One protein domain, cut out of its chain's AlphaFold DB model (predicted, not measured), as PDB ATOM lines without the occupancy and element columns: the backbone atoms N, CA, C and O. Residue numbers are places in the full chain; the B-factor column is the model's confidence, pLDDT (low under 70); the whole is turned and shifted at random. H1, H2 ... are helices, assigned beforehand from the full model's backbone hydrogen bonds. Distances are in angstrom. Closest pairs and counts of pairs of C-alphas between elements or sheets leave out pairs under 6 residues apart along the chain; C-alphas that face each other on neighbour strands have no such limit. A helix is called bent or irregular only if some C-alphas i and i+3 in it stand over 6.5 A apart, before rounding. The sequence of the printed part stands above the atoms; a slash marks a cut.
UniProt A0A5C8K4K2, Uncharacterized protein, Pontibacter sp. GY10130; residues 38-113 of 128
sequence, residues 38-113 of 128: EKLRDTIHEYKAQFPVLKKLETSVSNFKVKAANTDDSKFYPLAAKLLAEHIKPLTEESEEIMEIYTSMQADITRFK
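This is residues 38 to 113 of the 128 residues of an uncharacterized protein of Pontibacter sp. GY10130 (UniProt A0A5C8K4K2). Four helices form an elongated up-and-down bundle, each running against the one before it. The long H3 and H4 lie side by side, and the two short helices H1 and H2 form a hairpin beside the half of H3 that holds its last residues; the link of residues 64 to 72 runs out to the far end, where H3 begins. The printed part has 76 residues with four named helices in the order H1, H2, H3, H4 and no named strand; its class is all helix. It is compact, with a radius of gyration of the C-alphas of 12.9 A, and spans 40 by 23 by 21 A.

H1, residues 38 to 47, begins with C-alpha 38 at (-42.266, -20.414, -32.717) and is 14.1 A long from first to last C-alpha. H2, residues 54 to 63, is also 14.1 A long. H3, residues 73 to 93, is the longest at 31.9 A and begins with C-alpha 73 at (-41.364, -36.057, -22.804). H3 is irregular, with C-alphas 87 and 90 lying 7.2 A apart, and it has a kink of 29 degrees near residue 87. H4, residues 96 to 111, is 23.3 A long and ends with C-alpha 111 at (-37.291, -21.517, -17.372).

H1 and H2 are a helical hairpin; they touch at a shallow tilt of 31 degrees, opposite ways, and their closest C-alphas, those of Ile 44 and Leu 54, are 5.9 A apart. H2 and H3, also a hairpin, touch through residues 84 to 91 of H3 alone. Their closest C-alphas, those of Ser 60 and Ile 88, are 7.0 A apart; they run opposite ways at a tilt of 36 degrees, only just steep. H3 and H4 form the third hairpin and touch with 15 pairs of C-alphas within 8 A, the closest being Thr 92 and Met 99 at 4.4 A, at a shallow tilt of 19 degrees, opposite ways. The helix packing is mostly aligned, but only just: 2 of the 3 pairs that touch are at a shallow tilt. H1 and H4 are close but not clearly touching, with the C-alphas of Leu 40 and Ile 101 closest at 7.7 A. H1 and H3 are apart. In H1, H2 and H4 every O i to N i+4 pair is within hydrogen-bond range; in H3, 12 of 17 are.

The two C-alphas farthest apart, those of Gln 50 and Asn 70, are 41.1 A apart. The printed part has no cut. The link from H3 to H4 is tight, and those from H1 to H2 and from H2 to H3 are short. Mean pLDDT of the printed part is 86.1, with residues 67 to 71, 73 and 113 under 70.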
ATOM      1  N   GLU A  38     -41.394 -21.369 -32.038       89.06
ATOM      2  CA  GLU A  38     -42.266 -20.414 -32.717       89.06
ATOM      3  C   GLU A  38     -41.694 -19.007 -32.629       89.06
ATOM      4  O   GLU A  38     -41.453 -18.391 -33.663       89.06
ATOM      5  N   LYS A  39     -41.316 -18.563 -31.429       90.12
ATOM      6  CA  LYS A  39     -40.668 -17.270 -31.214       90.12
ATOM      7  C   LYS A  39     -39.387 -17.122 -32.033       90.12
ATOM      8  O   LYS A  39     -39.156 -16.082 -32.651       90.12
ATOM      9  N   LEU A  40     -38.561 -18.171 -32.104       91.00
ATOM     10  CA  LEU A  40     -37.362 -18.182 -32.943       91.00
ATOM     11  C   LEU A  40     -37.705 -18.064 -34.433       91.00
ATOM     12  O   LEU A  40     -37.098 -17.257 -35.139       91.00
ATOM     13  N   ARG A  41     -38.675 -18.849 -34.915       91.81
ATOM     14  CA  ARG A  41     -39.147 -18.809 -36.307       91.81
ATOM     15  C   ARG A  41     -39.668 -17.421 -36.668       91.81
ATOM     16  O   ARG A  41     -39.287 -16.896 -37.712       91.81
ATOM     17  N   ASP A  42     -40.500 -16.841 -35.816       91.44
ATOM     18  CA  ASP A  42     -41.163 -15.567 -36.073       91.44
ATOM     19  C   ASP A  42     -40.149 -14.420 -36.035       91.44
ATOM     20  O   ASP A  42     -40.138 -13.585 -36.936       91.44
ATOM     21  N   THR A  43     -39.183 -14.465 -35.108       90.44
ATOM     22  CA  THR A  43     -38.060 -13.507 -35.079       90.44
ATOM     23  C   THR A  43     -37.244 -13.571 -36.366       90.44
ATOM     24  O   THR A  43     -36.935 -12.550 -36.977       90.44
ATOM     25  N   ILE A  44     -36.896 -14.774 -36.820       92.75
ATOM     26  CA  ILE A  44     -36.159 -14.943 -38.073       92.75
ATOM     27  C   ILE A  44     -36.979 -14.403 -39.245       92.75
ATOM     28  O   ILE A  44     -36.432 -13.715 -40.104       92.75
ATOM     29  N   HIS A  45     -38.275 -14.712 -39.303       92.69
ATOM     30  CA  HIS A  45     -39.124 -14.302 -40.414       92.69
ATOM     31  C   HIS A  45     -39.270 -12.782 -40.506       92.69
ATOM     32  O   HIS A  45     -39.135 -12.239 -41.603       92.69
ATOM     33  N   GLU A  46     -39.478 -12.119 -39.369       92.50
ATOM     34  CA  GLU A  46     -39.638 -10.668 -39.277       92.50
ATOM     35  C   GLU A  46     -38.354  -9.934 -39.688       92.50
ATOM     36  O   GLU A  46     -38.365  -9.016 -40.511       92.50
ATOM     37  N   TYR A  47     -37.205 -10.385 -39.182       91.44
ATOM     38  CA  TYR A  47     -35.965  -9.620 -39.293       91.44
ATOM     39  C   TYR A  47     -35.023 -10.073 -40.417       91.44
ATOM     40  O   TYR A  47     -34.092  -9.341 -40.758       91.44
ATOM     41  N   LYS A  48     -35.238 -11.224 -41.078       90.31
ATOM     42  CA  LYS A  48     -34.333 -11.718 -42.147       90.31
ATOM     43  C   LYS A  48     -34.221 -10.816 -43.375       90.31
ATOM     44  O   LYS A  48     -33.296 -10.988 -44.175       90.31
ATOM     45  N   ALA A  49     -35.171  -9.901 -43.569       90.50
ATOM     46  CA  ALA A  49     -35.088  -8.876 -44.605       90.50
ATOM     47  C   ALA A  49     -34.071  -7.779 -44.245       90.50
ATOM     48  O   ALA A  49     -33.389  -7.274 -45.134       90.50
ATOM     49  N   GLN A  50     -33.951  -7.455 -42.955       91.31
ATOM     50  CA  GLN A  50     -33.053  -6.428 -42.421       91.31
ATOM     51  C   GLN A  50     -31.653  -6.993 -42.152       91.31
ATOM     52  O   GLN A  50     -30.657  -6.370 -42.512       91.31
ATOM     53  N   PHE A  51     -31.584  -8.215 -41.616       90.62
ATOM     54  CA  PHE A  51     -30.341  -8.911 -41.287       90.62
ATOM     55  C   PHE A  51     -30.216 -10.202 -42.112       90.62
ATOM     56  O   PHE A  51     -30.708 -11.261 -41.710       90.62
ATOM     57  N   PRO A  52     -29.534 -10.170 -43.278       88.44
ATOM     58  CA  PRO A  52     -29.409 -11.330 -44.165       88.44
ATOM     59  C   PRO A  52     -28.776 -12.566 -43.512       88.44
ATOM     60  O   PRO A  52     -29.037 -13.688 -43.949       88.44
ATOM     61  N   VAL A  53     -27.972 -12.370 -42.463       88.19
ATOM     62  CA  VAL A  53     -27.351 -13.436 -41.661       88.19
ATOM     63  C   VAL A  53     -28.393 -14.368 -41.025       88.19
ATOM     64  O   VAL A  53     -28.158 -15.572 -40.907       88.19
ATOM     65  N   LEU A  54     -29.606 -13.871 -40.751       91.31
ATOM     66  CA  LEU A  54     -30.704 -14.673 -40.205       91.31
ATOM     67  C   LEU A  54     -31.219 -15.735 -41.183       91.31
ATOM     68  O   LEU A  54     -31.799 -16.722 -40.745       91.31
ATOM     69  N   LYS A  55     -30.952 -15.631 -42.493       91.56
ATOM     70  CA  LYS A  55     -31.258 -16.716 -43.452       91.56
ATOM     71  C   LYS A  55     -30.414 -17.966 -43.195       91.56
ATOM     72  O   LYS A  55     -30.861 -19.095 -43.420       91.56
ATOM     73  N   LYS A  56     -29.181 -17.778 -42.715       90.31
ATOM     74  CA  LYS A  56     -28.304 -18.883 -42.313       90.31
ATOM     75  C   LYS A  56     -28.835 -19.542 -41.041       90.31
ATOM     76  O   LYS A  56     -28.893 -20.770 -40.977       90.31
ATOM     77  N   LEU A  57     -29.307 -18.729 -40.094       90.88
ATOM     78  CA  LEU A  57     -30.001 -19.201 -38.896       90.88
ATOM     79  C   LEU A  57     -31.292 -19.962 -39.254       90.88
ATOM     80  O   LEU A  57     -31.471 -21.079 -38.784       90.88
ATOM     81  N   GLU A  58     -32.127 -19.439 -40.160       93.12
ATOM     82  CA  GLU A  58     -33.345 -20.095 -40.679       93.12
ATOM     83  C   GLU A  58     -33.048 -21.504 -41.205       93.12
ATOM     84  O   GLU A  58     -33.724 -22.479 -40.864       93.12
ATOM     85  N   THR A  59     -31.990 -21.619 -42.008       91.69
ATOM     86  CA  THR A  59     -31.554 -22.890 -42.593       91.69
ATOM     87  C   THR A  59     -31.060 -23.859 -41.517       91.69
ATOM     88  O   THR A  59     -31.387 -25.044 -41.553       91.69
ATOM     89  N   SER A  60     -30.293 -23.369 -40.540       89.94
ATOM     90  CA  SER A  60     -29.795 -24.168 -39.414       89.94
ATOM     91  C   SER A  60     -30.943 -24.696 -38.549       89.94
ATOM     92  O   SER A  60     -31.035 -25.901 -38.322       89.94
ATOM     93  N   VAL A  61     -31.885 -23.834 -38.163       90.38
ATOM     94  CA  VAL A  61     -33.065 -24.205 -37.365       90.38
ATOM     95  C   VAL A  61     -33.970 -25.189 -38.113       90.38
ATOM     96  O   VAL A  61     -34.478 -26.132 -37.510       90.38
ATOM     97  N   SER A  62     -34.140 -25.026 -39.429       88.69
ATOM     98  CA  SER A  62     -34.950 -25.940 -40.254       88.69
ATOM     99  C   SER A  62     -34.321 -27.332 -40.399       88.69
ATOM    100  O   SER A  62     -35.029 -28.335 -40.488       88.69
ATOM    101  N   ASN A  63     -32.989 -27.405 -40.413       87.75
ATOM    102  CA  ASN A  63     -32.246 -28.662 -40.509       87.75
ATOM    103  C   ASN A  63     -32.060 -29.360 -39.156       87.75
ATOM    104  O   ASN A  63     -31.676 -30.533 -39.120       87.75
ATOM    105  N   PHE A  64     -32.327 -28.661 -38.055       88.31
ATOM    106  CA  PHE A  64     -32.208 -29.211 -36.719       88.31
ATOM    107  C   PHE A  64     -33.246 -30.318 -36.492       88.31
ATOM    108  O   PHE A  64     -34.457 -30.099 -36.545       88.31
ATOM    109  N   LYS A  65     -32.758 -31.530 -36.226       82.88
ATOM    110  CA  LYS A  65     -33.577 -32.700 -35.895       82.88
ATOM    111  C   LYS A  65     -33.010 -33.359 -34.650       82.88
ATOM    112  O   LYS A  65     -31.859 -33.795 -34.654       82.88
ATOM    113  N   VAL A  66     -33.825 -33.481 -33.608       78.56
ATOM    114  CA  VAL A  66     -33.454 -34.237 -32.408       78.56
ATOM    115  C   VAL A  66     -33.844 -35.689 -32.622       78.56
ATOM    116  O   VAL A  66     -35.006 -36.005 -32.853       78.56
ATOM    117  N   LYS A  67     -32.864 -36.592 -32.554       67.31
ATOM    118  CA  LYS A  67     -33.140 -38.026 -32.464       67.31
ATOM    119  C   LYS A  67     -33.296 -38.381 -30.992       67.31
ATOM    120  O   LYS A  67     -32.291 -38.562 -30.312       67.31
ATOM    121  N   ALA A  68     -34.526 -38.495 -30.512       56.50
ATOM    122  CA  ALA A  68     -34.796 -39.105 -29.218       56.50
ATOM    123  C   ALA A  68     -35.418 -40.475 -29.436       56.50
ATOM    124  O   ALA A  68     -36.588 -40.601 -29.775       56.50
ATOM    125  N   ALA A  69     -34.609 -41.514 -29.271       55.31
ATOM    126  CA  ALA A  69     -35.156 -42.832 -29.011       55.31
ATOM    127  C   ALA A  69     -35.336 -42.952 -27.490       55.31
ATOM    128  O   ALA A  69     -34.385 -42.714 -26.746       55.31
ATOM    129  N   ASN A  70     -36.538 -43.317 -27.038       54.09
ATOM    130  CA  ASN A  70     -36.848 -43.726 -25.658       54.09
ATOM    131  C   ASN A  70     -36.549 -42.686 -24.552       54.09
ATOM    132  O   ASN A  70     -36.003 -43.044 -23.510       54.09
ATOM    133  N   THR A  71     -36.882 -41.407 -24.756       62.38
ATOM    134  CA  THR A  71     -36.807 -40.379 -23.696       62.38
ATOM    135  C   THR A  71     -38.219 -39.940 -23.318       62.38
ATOM    136  O   THR A  71     -39.008 -39.669 -24.209       62.38
ATOM    137  N   ASP A  72     -38.516 -39.889 -22.018       72.19
ATOM    138  CA  ASP A  72     -39.733 -39.287 -21.453       72.19
ATOM    139  C   ASP A  72     -39.850 -37.812 -21.877       72.19
ATOM    140  O   ASP A  72     -38.851 -37.081 -21.825       72.19
ATOM    141  N   ASP A  73     -41.046 -37.389 -22.281       67.94
ATOM    142  CA  ASP A  73     -41.364 -36.057 -22.804       67.94
ATOM    143  C   ASP A  73     -40.881 -34.923 -21.882       67.94
ATOM    144  O   ASP A  73     -40.208 -33.989 -22.333       67.94
ATOM    145  N   SER A  74     -41.048 -35.084 -20.564       71.38
ATOM    146  CA  SER A  74     -40.594 -34.127 -19.536       71.38
ATOM    147  C   SER A  74     -39.084 -33.843 -19.568       71.38
ATOM    148  O   SER A  74     -38.604 -32.797 -19.127       71.38
ATOM    149  N   LYS A  75     -38.290 -34.778 -20.097       79.38
ATOM    150  CA  LYS A  75     -36.830 -34.660 -20.245       79.38
ATOM    151  C   LYS A  75     -36.423 -34.405 -21.684       79.38
ATOM    152  O   LYS A  75     -35.356 -33.829 -21.914       79.38
ATOM    153  N   PHE A  76     -37.250 -34.826 -22.634       85.25
ATOM    154  CA  PHE A  76     -37.023 -34.640 -24.052       85.25
ATOM    155  C   PHE A  76     -37.041 -33.160 -24.427       85.25
ATOM    156  O   PHE A  76     -36.067 -32.685 -25.005       85.25
ATOM    157  N   TYR A  77     -38.077 -32.410 -24.055       86.62
ATOM    158  CA  TYR A  77     -38.225 -31.015 -24.478       86.62
ATOM    159  C   TYR A  77     -37.139 -30.069 -23.937       86.62
ATOM    160  O   TYR A  77     -36.536 -29.343 -24.738       86.62
ATOM    161  N   PRO A  78     -36.744 -30.128 -22.645       85.75
ATOM    162  CA  PRO A  78     -35.604 -29.352 -22.162       85.75
ATOM    163  C   PRO A  78     -34.291 -29.740 -22.856       85.75
ATOM    164  O   PRO A  78     -33.415 -28.898 -23.067       85.75
ATOM    165  N   LEU A  79     -34.118 -31.023 -23.193       87.44
ATOM    166  CA  LEU A  79     -32.946 -31.501 -23.925       87.44
ATOM    167  C   LEU A  79     -32.959 -30.994 -25.371       87.44
ATOM    168  O   LEU A  79     -31.933 -30.518 -25.852       87.44
ATOM    169  N   ALA A  80     -34.105 -31.045 -26.044       88.38
ATOM    170  CA  ALA A  80     -34.287 -30.567 -27.405       88.38
ATOM    171  C   ALA A  80     -34.012 -29.062 -27.513       88.38
ATOM    172  O   ALA A  80     -33.297 -28.641 -28.422       88.38
ATOM    173  N   ALA A  81     -34.492 -28.266 -26.553       88.81
ATOM    174  CA  ALA A  81     -34.223 -26.832 -26.483       88.81
ATOM    175  C   ALA A  81     -32.723 -26.537 -26.297       88.81
ATOM    176  O   ALA A  81     -32.149 -25.711 -27.006       88.81
ATOM    177  N   LYS A  82     -32.048 -27.267 -25.398       88.81
ATOM    178  CA  LYS A  82     -30.592 -27.145 -25.204       88.81
ATOM    179  C   LYS A  82     -29.800 -27.530 -26.448       88.81
ATOM    180  O   LYS A  82     -28.854 -26.835 -26.807       88.81
ATOM    181  N   LEU A  83     -30.173 -28.628 -27.101       90.94
ATOM    182  CA  LEU A  83     -29.524 -29.076 -28.330       90.94
ATOM    183  C   LEU A  83     -29.729 -28.069 -29.468       90.94
ATOM    184  O   LEU A  83     -28.799 -27.845 -30.237       90.94
ATOM    185  N   LEU A  84     -30.901 -27.433 -29.547       90.62
ATOM    186  CA  LEU A  84     -31.160 -26.351 -30.496       90.62
ATOM    187  C   LEU A  84     -30.238 -25.159 -30.218       90.62
ATOM    188  O   LEU A  84     -29.620 -24.635 -31.140       90.62
ATOM    189  N   ALA A  85     -30.081 -24.780 -28.948       90.81
ATOM    190  CA  ALA A  85     -29.181 -23.703 -28.550       90.81
ATOM    191  C   ALA A  85     -27.725 -23.973 -28.918       90.81
ATOM    192  O   ALA A  85     -27.076 -23.121 -29.519       90.81
ATOM    193  N   GLU A  86     -27.216 -25.166 -28.618       91.44
ATOM    194  CA  GLU A  86     -25.858 -25.550 -29.008       91.44
ATOM    195  C   GLU A  86     -25.704 -25.656 -30.533       91.44
ATOM    196  O   GLU A  86     -24.626 -25.379 -31.053       91.44
ATOM    197  N   HIS A  87     -26.771 -25.996 -31.268       91.38
ATOM    198  CA  HIS A  87     -26.747 -26.020 -32.730       91.38
ATOM    199  C   HIS A  87     -26.581 -24.621 -33.339       91.38
ATOM    200  O   HIS A  87     -25.843 -24.472 -34.311       91.38
ATOM    201  N   ILE A  88     -27.226 -23.601 -32.764       91.31
ATOM    202  CA  ILE A  88     -27.153 -22.222 -33.274       91.31
ATOM    203  C   ILE A  88     -25.971 -21.426 -32.706       91.31
ATOM    204  O   ILE A  88     -25.562 -20.437 -33.305       91.31
ATOM    205  N   LYS A  89     -25.398 -21.850 -31.575       92.75
ATOM    206  CA  LYS A  89     -24.310 -21.157 -30.871       92.75
ATOM    207  C   LYS A  89     -23.112 -20.773 -31.749       92.75
ATOM    208  O   LYS A  89     -22.645 -19.658 -31.583       92.75
ATOM    209  N   PRO A  90     -22.618 -21.595 -32.696       92.56
ATOM    210  CA  PRO A  90     -21.513 -21.179 -33.565       92.56
ATOM    211  C   PRO A  90     -21.842 -19.959 -34.439       92.56
ATOM    212  O   PRO A  90     -20.941 -19.237 -34.845       92.56
ATOM    213  N   LEU A  91     -23.125 -19.714 -34.724       90.69
ATOM    214  CA  LEU A  91     -23.566 -18.583 -35.541       90.69
ATOM    215  C   LEU A  91     -23.556 -17.254 -34.768       90.69
ATOM    216  O   LEU A  91     -23.655 -16.202 -35.392       90.69
ATOM    217  N   THR A  92     -23.425 -17.271 -33.435       91.62
ATOM    218  CA  THR A  92     -23.358 -16.039 -32.621       91.62
ATOM    219  C   THR A  92     -22.052 -15.277 -32.826       91.62
ATOM    220  O   THR A  92     -22.001 -14.076 -32.591       91.62
ATOM    221  N   GLU A  93     -21.002 -15.952 -33.299       89.94
ATOM    222  CA  GLU A  93     -19.735 -15.315 -33.671       89.94
ATOM    223  C   GLU A  93     -19.857 -14.508 -34.975       89.94
ATOM    224  O   GLU A  93     -19.009 -13.669 -35.267       89.94
ATOM    225  N   GLU A  94     -20.906 -14.755 -35.770       86.62
ATOM    226  CA  GLU A  94     -21.096 -14.141 -37.086       86.62
ATOM    227  C   GLU A  94     -21.921 -12.846 -37.041       86.62
ATOM    228  O   GLU A  94     -21.877 -12.073 -37.999       86.62
ATOM    229  N   SER A  95     -22.702 -12.616 -35.978       89.44
ATOM    230  CA  SER A  95     -23.622 -11.476 -35.874       89.44
ATOM    231  C   SER A  95     -24.062 -11.216 -34.432       89.44
ATOM    232  O   SER A  95     -24.387 -12.145 -33.686       89.44
ATOM    233  N   GLU A  96     -24.117  -9.933 -34.067       90.81
ATOM    234  CA  GLU A  96     -24.614  -9.470 -32.766       90.81
ATOM    235  C   GLU A  96     -26.102  -9.805 -32.590       90.81
ATOM    236  O   GLU A  96     -26.515 -10.237 -31.518       90.81
ATOM    237  N   GLU A  97     -26.892  -9.740 -33.661       91.12
ATOM    238  CA  GLU A  97     -28.314 -10.091 -33.650       91.12
ATOM    239  C   GLU A  97     -28.529 -11.577 -33.326       91.12
ATOM    240  O   GLU A  97     -29.414 -11.939 -32.552       91.12
ATOM    241  N   ILE A  98     -27.694 -12.468 -33.869       90.75
ATOM    242  CA  ILE A  98     -27.759 -13.896 -33.524       90.75
ATOM    243  C   ILE A  98     -27.319 -14.122 -32.073       90.75
ATOM    244  O   ILE A  98     -27.885 -14.979 -31.389       90.75
ATOM    245  N   MET A  99     -26.341 -13.357 -31.578       92.25
ATOM    246  CA  MET A  99     -25.938 -13.397 -30.171       92.25
ATOM    247  C   MET A  99     -27.069 -12.955 -29.235       92.25
ATOM    248  O   MET A  99     -27.281 -13.592 -28.198       92.25
ATOM    249  N   GLU A 100     -27.819 -11.917 -29.598       90.88
ATOM    250  CA  GLU A 100     -28.984 -11.451 -28.847       90.88
ATOM    251  C   GLU A 100     -30.088 -12.514 -28.828       90.88
ATOM    252  O   GLU A 100     -30.541 -12.907 -27.750       90.88
ATOM    253  N   ILE A 101     -30.425 -13.085 -29.993       90.88
ATOM    254  CA  ILE A 101     -31.386 -14.192 -30.099       90.88
ATOM    255  C   ILE A 101     -30.965 -15.361 -29.208       90.88
ATOM    256  O   ILE A 101     -31.767 -15.878 -28.431       90.88
ATOM    257  N   TYR A 102     -29.700 -15.778 -29.291       91.69
ATOM    258  CA  TYR A 102     -29.170 -16.873 -28.487       91.69
ATOM    259  C   TYR A 102     -29.261 -16.577 -26.987       91.69
ATOM    260  O   TYR A 102     -29.657 -17.448 -26.211       91.69
ATOM    261  N   THR A 103     -28.920 -15.358 -26.568       90.31
ATOM    262  CA  THR A 103     -28.934 -14.957 -25.155       90.31
ATOM    263  C   THR A 103     -30.355 -14.958 -24.600       90.31
ATOM    264  O   THR A 103     -30.600 -15.539 -23.539       90.31
ATOM    265  N   SER A 104     -31.309 -14.397 -25.343       88.69
ATOM    266  CA  SER A 104     -32.725 -14.400 -24.973       88.69
ATOM    267  C   SER A 104     -33.311 -15.815 -24.960       88.69
ATOM    268  O   SER A 104     -34.024 -16.190 -24.030       88.69
ATOM    269  N   MET A 105     -32.930 -16.661 -25.921       89.00
ATOM    270  CA  MET A 105     -33.345 -18.063 -25.948       89.00
ATOM    271  C   MET A 105     -32.782 -18.862 -24.758       89.00
ATOM    272  O   MET A 105     -33.479 -19.701 -24.193       89.00
ATOM    273  N   GLN A 106     -31.548 -18.597 -24.313       88.69
ATOM    274  CA  GLN A 106     -30.977 -19.224 -23.109       88.69
ATOM    275  C   GLN A 106     -31.735 -18.846 -21.829       88.69
ATOM    276  O   GLN A 106     -31.856 -19.672 -20.913       88.69
ATOM    277  N   ALA A 107     -32.276 -17.627 -21.760       86.00
ATOM    278  CA  ALA A 107     -33.142 -17.217 -20.662       86.00
ATOM    279  C   ALA A 107     -34.431 -18.056 -20.637       86.00
ATOM    280  O   ALA A 107     -34.796 -18.571 -19.578       86.00
ATOM    281  N   ASP A 108     -35.053 -18.289 -21.797       84.06
ATOM    282  CA  ASP A 108     -36.233 -19.156 -21.916       84.06
ATOM    283  C   ASP A 108     -35.907 -20.620 -21.594       84.06
ATOM    284  O   ASP A 108     -36.630 -21.263 -20.835       84.06
ATOM    285  N   ILE A 109     -34.756 -21.134 -22.039       85.94
ATOM    286  CA  ILE A 109     -34.300 -22.493 -21.699       85.94
ATOM    287  C   ILE A 109     -34.061 -22.650 -20.188       85.94
ATOM    288  O   ILE A 109     -34.247 -23.724 -19.608       85.94
ATOM    289  N   THR A 110     -33.647 -21.589 -19.503       83.69
ATOM    290  CA  THR A 110     -33.468 -21.634 -18.048       83.69
ATOM    291  C   THR A 110     -34.813 -21.770 -17.318       83.69
ATOM    292  O   THR A 110     -34.842 -22.329 -16.217       83.69
ATOM    293  N   ARG A 111     -35.937 -21.378 -17.942       77.00
ATOM    294  CA  ARG A 111     -37.291 -21.517 -17.372       77.00
ATOM    295  C   ARG A 111     -37.741 -22.965 -17.228       77.00
ATOM    296  O   ARG A 111     -38.462 -23.241 -16.278       77.00
ATOM    297  N   PHE A 112     -37.227 -23.906 -18.028       74.44
ATOM    298  CA  PHE A 112     -37.475 -25.344 -17.814       74.44
ATOM    299  C   PHE A 112     -37.106 -25.809 -16.392       74.44
ATOM    300  O   PHE A 112     -37.637 -26.798 -15.903       74.44
ATOM    301  N   LYS A 113     -36.189 -25.113 -15.702       69.06
ATOM    302  CA  LYS A 113     -35.812 -25.420 -14.310       69.06
ATOM    303  C   LYS A 113     -36.747 -24.791 -13.269       69.06
ATOM    304  O   LYS A 113     -36.706 -25.188 -12.108       69.06
TER     305      LYS A 113